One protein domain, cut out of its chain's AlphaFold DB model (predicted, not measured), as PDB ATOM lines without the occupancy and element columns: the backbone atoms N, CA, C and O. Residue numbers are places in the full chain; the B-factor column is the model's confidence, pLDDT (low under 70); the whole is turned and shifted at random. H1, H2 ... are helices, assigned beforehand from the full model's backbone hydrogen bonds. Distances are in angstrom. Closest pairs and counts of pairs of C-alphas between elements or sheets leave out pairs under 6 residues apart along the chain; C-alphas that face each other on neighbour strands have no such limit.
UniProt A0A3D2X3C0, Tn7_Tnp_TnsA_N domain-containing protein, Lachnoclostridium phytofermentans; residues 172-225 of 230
ATOM      1  N   ASN A 172     -56.743  44.981 -31.809       97.12
ATOM      2  CA  ASN A 172     -55.630  45.039 -30.864       97.12
ATOM      3  C   ASN A 172     -54.348  45.376 -31.615       97.12
ATOM      4  O   ASN A 172     -53.612  46.267 -31.202       97.12
ATOM      5  N   MET A 173     -54.126  44.743 -32.769       97.81
ATOM      6  CA  MET A 173     -52.976  45.041 -33.615       97.81
ATOM      7  C   MET A 173     -52.952  46.509 -34.046       97.81
ATOM      8  O   MET A 173     -51.934  47.176 -33.856       97.81
ATOM      9  N   ALA A 174     -54.058  47.038 -34.574       97.31
ATOM     10  CA  ALA A 174     -54.143  48.445 -34.964       97.31
ATOM     11  C   ALA A 174     -53.890  49.402 -33.782       97.31
ATOM     12  O   ALA A 174     -53.103  50.344 -33.912       97.31
ATOM     13  N   ASP A 175     -54.504  49.141 -32.625       97.56
ATOM     14  CA  ASP A 175     -54.364  49.964 -31.421       97.56
ATOM     15  C   ASP A 175     -52.943  49.902 -30.852       97.56
ATOM     16  O   ASP A 175     -52.368  50.927 -30.477       97.56
ATOM     17  N   ASN A 176     -52.324  48.724 -30.837       98.25
ATOM     18  CA  ASN A 176     -50.942  48.550 -30.411       98.25
ATOM     19  C   ASN A 176     -49.971  49.285 -31.337       98.25
ATOM     20  O   ASN A 176     -49.091  49.987 -30.837       98.25
ATOM     21  N   ILE A 177     -50.154  49.193 -32.662       97.62
ATOM     22  CA  ILE A 177     -49.340  49.937 -33.637       97.62
ATOM     23  C   ILE A 177     -49.501  51.448 -33.424       97.62
ATOM     24  O   ILE A 177     -48.509  52.178 -33.439       97.62
ATOM     25  N   GLU A 178     -50.720  51.934 -33.168       97.12
ATOM     26  CA  GLU A 178     -50.951  53.349 -32.851       97.12
ATOM     27  C   GLU A 178     -50.235  53.762 -31.554       97.12
ATOM     28  O   GLU A 178     -49.596  54.814 -31.508       97.12
ATOM     29  N   ARG A 179     -50.272  52.924 -30.510       97.44
ATOM     30  CA  ARG A 179     -49.628  53.195 -29.212       97.44
ATOM     31  C   ARG A 179     -48.101  53.236 -29.286       97.44
ATOM     32  O   ARG A 179     -47.493  53.989 -28.524       97.44
ATOM     33  N   ILE A 180     -47.482  52.463 -30.181       96.81
ATOM     34  CA  ILE A 180     -46.025  52.479 -30.417       96.81
ATOM     35  C   ILE A 180     -45.611  53.435 -31.542       96.81
ATOM     36  O   ILE A 180     -44.425  53.540 -31.850       96.81
ATOM     37  N   ARG A 181     -46.559  54.146 -32.165       94.75
ATOM     38  CA  ARG A 181     -46.333  54.913 -33.398       94.75
ATOM     39  C   ARG A 181     -45.205  55.940 -33.292       94.75
ATOM     40  O   ARG A 181     -44.501  56.164 -34.272       94.75
ATOM     41  N   ALA A 182     -45.018  56.558 -32.125       92.25
ATOM     42  CA  ALA A 182     -43.912  57.490 -31.880       92.25
ATOM     43  C   ALA A 182     -42.533  56.834 -32.095       92.25
ATOM     44  O   ALA A 182     -41.627  57.470 -32.629       92.25
ATOM     45  N   GLY A 183     -42.429  55.536 -31.791       92.31
ATOM     46  CA  GLY A 183     -41.252  54.694 -31.977       92.31
ATOM     47  C   GLY A 183     -40.691  54.667 -33.399       92.31
ATOM     48  O   GLY A 183     -39.492  54.468 -33.579       92.31
ATOM     49  N   PHE A 184     -41.525  54.911 -34.413       91.31
ATOM     50  CA  PHE A 184     -41.096  54.971 -35.815       91.31
ATOM     51  C   PHE A 184     -40.338  56.253 -36.175       91.31
ATOM     52  O   PHE A 184     -39.691  56.304 -37.215       91.31
ATOM     53  N   TYR A 185     -40.443  57.298 -35.353       90.56
ATOM     54  CA  TYR A 185     -39.901  58.624 -35.663       90.56
ATOM     55  C   TYR A 185     -38.737  59.039 -34.775       90.56
ATOM     56  O   TYR A 185     -38.215  60.137 -34.958       90.56
ATOM     57  N   TYR A 186     -38.366  58.218 -33.796       89.50
ATOM     58  CA  TYR A 186     -37.201  58.499 -32.975       89.50
ATOM     59  C   TYR A 186     -35.916  58.223 -33.760       89.50
ATOM     60  O   TYR A 186     -35.726  57.128 -34.284       89.50
ATOM     61  N   ASP A 187     -35.020  59.210 -33.787       86.62
ATOM     62  CA  ASP A 187     -33.686  59.081 -34.389       86.62
ATOM     63  C   ASP A 187     -32.729  58.256 -33.507       86.62
ATOM     64  O   ASP A 187     -31.752  57.682 -33.989       86.62
ATOM     65  N   CYS A 188     -33.002  58.190 -32.202       87.44
ATOM     66  CA  CYS A 188     -32.235  57.430 -31.223       87.44
ATOM     67  C   CYS A 188     -33.146  56.822 -30.151       87.44
ATOM     68  O   CYS A 188     -34.313  57.179 -30.022       87.44
ATOM     69  N   GLU A 189     -32.606  55.880 -29.383       90.19
ATOM     70  CA  GLU A 189     -33.351  55.213 -28.320       90.19
ATOM     71  C   GLU A 189     -33.770  56.214 -27.217       90.19
ATOM     72  O   GLU A 189     -32.904  56.907 -26.673       90.19
ATOM     73  N   PRO A 190     -35.071  56.307 -26.873       92.38
ATOM     74  CA  PRO A 190     -35.538  57.176 -25.796       92.38
ATOM     75  C   PRO A 190     -34.953  56.793 -24.431       92.38
ATOM     76  O   PRO A 190     -34.707  55.620 -24.153       92.38
ATOM     77  N   SER A 191     -34.776  57.784 -23.553       89.50
ATOM     78  CA  SER A 191     -34.315  57.559 -22.176       89.50
ATOM     79  C   SER A 191     -35.405  57.008 -21.256       89.50
ATOM     80  O   SER A 191     -35.094  56.263 -20.330       89.50
ATOM     81  N   ASP A 192     -36.668  57.372 -21.496       94.69
ATOM     82  CA  ASP A 192     -37.805  56.816 -20.765       94.69
ATOM     83  C   ASP A 192     -37.955  55.321 -21.075       94.69
ATOM     84  O   ASP A 192     -38.007  54.925 -22.238       94.69
ATOM     85  N   GLU A 193     -38.033  54.486 -20.035       94.12
ATOM     86  CA  GLU A 193     -38.037  53.026 -20.186       94.12
ATOM     87  C   GLU A 193     -39.246  52.521 -20.988       94.12
ATOM     88  O   GLU A 193     -39.125  51.545 -21.724       94.12
ATOM     89  N   ILE A 194     -40.410  53.169 -20.881       95.06
ATOM     90  CA  ILE A 194     -41.618  52.747 -21.603       95.06
ATOM     91  C   ILE A 194     -41.544  53.176 -23.067       95.06
ATOM     92  O   ILE A 194     -41.795  52.358 -23.954       95.06
ATOM     93  N   GLU A 195     -41.164  54.423 -23.348       95.38
ATOM     94  CA  GLU A 195     -40.954  54.888 -24.723       95.38
ATOM     95  C   GLU A 195     -39.817  54.126 -25.409       95.38
ATOM     96  O   GLU A 195     -39.915  53.816 -26.596       95.38
ATOM     97  N   ARG A 196     -38.791  53.723 -24.655       95.06
ATOM     98  CA  ARG A 196     -37.747  52.805 -25.109       95.06
ATOM     99  C   ARG A 196     -38.323  51.464 -25.553       95.06
ATOM    100  O   ARG A 196     -38.028  51.020 -26.658       95.06
ATOM    101  N   ILE A 197     -39.177  50.832 -24.749       96.31
ATOM    102  CA  ILE A 197     -39.831  49.570 -25.131       96.31
ATOM    103  C   ILE A 197     -40.700  49.750 -26.377       96.31
ATOM    104  O   ILE A 197     -40.590  48.962 -27.315       96.31
ATOM    105  N   LYS A 198     -41.513  50.810 -26.443       96.62
ATOM    106  CA  LYS A 198     -42.324  51.116 -27.633       96.62
ATOM    107  C   LYS A 198     -41.460  51.320 -28.875       96.62
ATOM    108  O   LYS A 198     -41.798  50.804 -29.936       96.62
ATOM    109  N   PHE A 199     -40.343  52.035 -28.744       96.19
ATOM    110  CA  PHE A 199     -39.349  52.204 -29.798       96.19
ATOM    111  C   PHE A 199     -38.787  50.856 -30.249       96.19
ATOM    112  O   PHE A 199     -38.804  50.557 -31.438       96.19
ATOM    113  N   LEU A 200     -38.348  50.004 -29.323       95.94
ATOM    114  CA  LEU A 200     -37.787  48.696 -29.656       95.94
ATOM    115  C   LEU A 200     -38.807  47.774 -30.342       95.94
ATOM    116  O   LEU A 200     -38.434  47.071 -31.283       95.94
ATOM    117  N   ILE A 201     -40.079  47.807 -29.930       96.69
ATOM    118  CA  ILE A 201     -41.167  47.105 -30.627       96.69
ATOM    119  C   ILE A 201     -41.353  47.703 -32.026       96.69
ATOM    120  O   ILE A 201     -41.325  46.963 -33.003       96.69
ATOM    121  N   ALA A 202     -41.474  49.029 -32.158       95.62
ATOM    122  CA  ALA A 202     -41.662  49.705 -33.447       95.62
ATOM    123  C   ALA A 202     -40.540  49.407 -34.456       95.62
ATOM    124  O   ALA A 202     -40.801  49.210 -35.639       95.62
ATOM    125  N   GLN A 203     -39.300  49.313 -33.973       94.12
ATOM    126  CA  GLN A 203     -38.121  48.937 -34.758       94.12
ATOM    127  C   GLN A 203     -37.969  47.414 -34.936       94.12
ATOM    128  O   GLN A 203     -36.942  46.958 -35.436       94.12
ATOM    129  N   LYS A 204     -38.959  46.623 -34.495       94.88
ATOM    130  CA  LYS A 204     -39.001  45.151 -34.547       94.88
ATOM    131  C   LYS A 204     -37.794  44.463 -33.903       94.88
ATOM    132  O   LYS A 204     -37.428  43.352 -34.272       94.88
ATOM    133  N   LYS A 205     -37.176  45.119 -32.919       94.50
ATOM    134  CA  LYS A 205     -36.095  44.559 -32.092       94.50
ATOM    135  C   LYS A 205     -36.643  43.694 -30.961       94.50
ATOM    136  O   LYS A 205     -35.985  42.748 -30.547       94.50
ATOM    137  N   ILE A 206     -37.847  44.015 -30.488       93.81
ATOM    138  CA  ILE A 206     -38.648  43.155 -29.616       93.81
ATOM    139  C   ILE A 206     -39.817  42.640 -30.445       93.81
ATOM    140  O   ILE A 206     -40.583  43.429 -31.000       93.81
ATOM    141  N   ILE A 207     -39.949  41.318 -30.517       94.00
ATOM    142  CA  ILE A 207     -41.082  40.666 -31.167       94.00
ATOM    143  C   ILE A 207     -42.114  40.340 -30.094       94.00
ATOM    144  O   ILE A 207     -41.823  39.617 -29.145       94.00
ATOM    145  N   VAL A 208     -43.314  40.888 -30.257       94.94
ATOM    146  CA  VAL A 208     -44.479  40.607 -29.416       94.94
ATOM    147  C   VAL A 208     -45.648  40.210 -30.303       94.94
ATOM    148  O   VAL A 208     -45.706  40.597 -31.474       94.94
ATOM    149  N   ASP A 209     -46.588  39.455 -29.745       96.06
ATOM    150  CA  ASP A 209     -47.862  39.220 -30.410       96.06
ATOM    151  C   ASP A 209     -48.671  40.522 -30.415       96.06
ATOM    152  O   ASP A 209     -49.161  40.981 -29.384       96.06
ATOM    153  N   MET A 210     -48.778  41.147 -31.584       96.81
ATOM    154  CA  MET A 210     -49.510  42.402 -31.730       96.81
ATOM    155  C   MET A 210     -51.032  42.202 -31.663       96.81
ATOM    156  O   MET A 210     -51.735  43.192 -31.480       96.81
ATOM    157  N   GLY A 211     -51.543  40.970 -31.792       96.38
ATOM    158  CA  GLY A 211     -52.979  40.660 -31.778       96.38
ATOM    159  C   GLY A 211     -53.606  40.580 -30.383       96.38
ATOM    160  O   GLY A 211     -54.826  40.470 -30.242       96.38
ATOM    161  N   ILE A 212     -52.799  40.684 -29.325       96.31
ATOM    162  CA  ILE A 212     -53.273  40.768 -27.938       96.31
ATOM    163  C   ILE A 212     -53.099  42.178 -27.382       96.31
ATOM    164  O   ILE A 212     -52.251  42.944 -27.833       96.31
ATOM    165  N   GLU A 213     -53.878  42.544 -26.369       95.88
ATOM    166  CA  GLU A 213     -53.678  43.819 -25.682       95.88
ATOM    167  C   GLU A 213     -52.297  43.854 -25.001       95.88
ATOM    168  O   GLU A 213     -52.004  43.059 -24.105       95.88
ATOM    169  N   LEU A 214     -51.439  44.795 -25.410       95.94
ATOM    170  CA  LEU A 214     -50.097  44.910 -24.842       95.94
ATOM    171  C   LEU A 214     -50.096  45.728 -23.548       95.94
ATOM    172  O   LEU A 214     -50.592  46.860 -23.506       95.94
ATOM    173  N   SER A 215     -49.411  45.217 -22.525       96.56
ATOM    174  CA  SER A 215     -48.976  46.001 -21.367       96.56
ATOM    175  C   SER A 215     -47.493  46.334 -21.506       96.56
ATOM    176  O   SER A 215     -46.634  45.474 -21.322       96.56
ATOM    177  N   PHE A 216     -47.179  47.596 -21.813       95.38
ATOM    178  CA  PHE A 216     -45.784  48.031 -21.938       95.38
ATOM    179  C   PHE A 216     -45.011  47.921 -20.622       95.38
ATOM    180  O   PHE A 216     -43.804  47.726 -20.656       95.38
ATOM    181  N   GLU A 217     -45.687  47.993 -19.472       94.56
ATOM    182  CA  GLU A 217     -45.055  47.795 -18.163       94.56
ATOM    183  C   GLU A 217     -44.601  46.349 -17.960       94.56
ATOM    184  O   GLU A 217     -43.476  46.129 -17.513       94.56
ATOM    185  N   LYS A 218     -45.435  45.370 -18.341       94.62
ATOM    186  CA  LYS A 218     -45.059  43.948 -18.289       94.62
ATOM    187  C   LYS A 218     -43.892  43.658 -19.226       94.62
ATOM    188  O   LYS A 218     -42.878  43.132 -18.785       94.62
ATOM    189  N   ILE A 219     -43.991  44.114 -20.476       94.56
ATOM    190  CA  ILE A 219     -42.929  43.937 -21.479       94.56
ATOM    191  C   ILE A 219     -41.629  44.606 -21.012       94.56
ATOM    192  O   ILE A 219     -40.550  44.041 -21.162       94.56
ATOM    193  N   ARG A 220     -41.711  45.795 -20.400       94.06
ATOM    194  CA  ARG A 220     -40.558  46.467 -19.789       94.06
ATOM    195  C   ARG A 220     -39.924  45.610 -18.697       94.06
ATOM    196  O   ARG A 220     -38.706  45.474 -18.700       94.06
ATOM    197  N   ASN A 221     -40.714  45.084 -17.762       92.44
ATOM    198  CA  ASN A 221     -40.194  44.285 -16.649       92.44
ATOM    199  C   ASN A 221     -39.496  43.015 -17.154       92.44
ATOM    200  O   ASN A 221     -38.368  42.741 -16.745       92.44
ATOM    201  N   GLU A 222     -40.127  42.314 -18.099       90.31
ATOM    202  CA  GLU A 222     -39.573  41.125 -18.757       90.31
ATOM    203  C   GLU A 222     -38.266  41.439 -19.500       90.31
ATOM    204  O   GLU A 222     -37.288  40.705 -19.377       90.31
ATOM    205  N   TYR A 223     -38.221  42.548 -20.245       86.38
ATOM    206  CA  TYR A 223     -37.096  42.866 -21.125       86.38
ATOM    207  C   TYR A 223     -35.915  43.548 -20.416       86.38
ATOM    208  O   TYR A 223     -34.762  43.310 -20.768       86.38
ATOM    209  N   LEU A 224     -36.170  44.405 -19.422       81.81
ATOM    210  CA  LEU A 224     -35.126  45.128 -18.679       81.81
ATOM    211  C   LEU A 224     -34.660  44.392 -17.412       81.81
ATOM    212  O   LEU A 224     -33.842  44.927 -16.666       81.81
ATOM    213  N   GLY A 225     -35.143  43.170 -17.170       67.38
ATOM    214  CA  GLY A 225     -34.631  42.300 -16.111       67.38
ATOM    215  C   GLY A 225     -34.985  42.741 -14.690       67.38
ATOM    216  O   GLY A 225     -34.249  42.425 -13.755       67.38
TER     217      GLY A 225
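What this domain is: This is residues 172 to 225 of the 230 residues of the protein "Tn7_Tnp_TnsA_N domain-containing protein" of Lachnoclostridium phytofermentans (UniProt A0A3D2X3C0). A small all-helix domain has its longest helix, H3, in the middle, with the short helix H2 packed on one side of it and H4 set crosswise on another. H1 comes just before H2 and reaches away from it, coming near H3 without clearly touching it, and a long loop of residues 203 to 215 swings out from the end of H3 toward the side where H1 begins and folds back to H4. The printed part has 54 residues, with four named helices in the order H1, H2, H3, H4 and no named strand; the helices hold 31 of the residues. It is compact, with a radius of gyration of the C-alphas of 10.2 A, and the C-alphas span 26 by 26 by 15 A along their three main axes.

Where its parts are: The printed part begins with H1, residues 172 to 179, which starts at C-alpha 172 at (-55.630, 45.039, -30.864) and measures 10.3 A from first to last C-alpha. H2, residues 181 to 184, is a helix of four residues and measures 5.8 A. H3, residues 193 to 202, measures 14.1 A and runs from C-alpha 193 at (-38.037, 53.026, -20.186) to C-alpha 202 at (-41.662, 49.705, -33.447). H4, residues 216 to 224, measures 11.5 A and ends at C-alpha 224 at (-35.126, 45.128, -18.679).

How they stand to each other: H1 and H2 meet only through their link, the single residue Ile 180. H1 and H3 are close but not clearly touching, and their closest C-alphas, those of Ile 177 and Ala 202, are 7.7 A apart. These two helices stand at a steep tilt of 58 degrees and run opposite ways. H2 and H3 touch, with the closest C-alphas, those of Gly 183 and Phe 199, 3.8 A apart. H3 and H4 touch, with the closest C-alphas, those of Ile 197 and Arg 220, 6.2 A apart. Their lines are about perpendicular, at 89 degrees. H4 is apart from H1 and from H2. In H1, H3 and H4 every O i to N i+4 pair is within hydrogen-bond range; H2 is too short for such a pair, and its one O i to N i+3 pair is within range.

The domain as a whole: The two C-alphas farthest apart, those of Ala 174 and Gly 225, are 27.8 A from each other. The printed part has no cut. The link from H1 to H2 is tight, the link of 8 residues from H2 to H3 is short, and the link of 13 residues from H3 to H4 is long. The C-alphas of that long link, residues 203 to 215, lie 8 to 14 A from the mean of the C-alphas. The mean pLDDT of the printed part is 93.7, and one printed residue, Gly 225, is under 70.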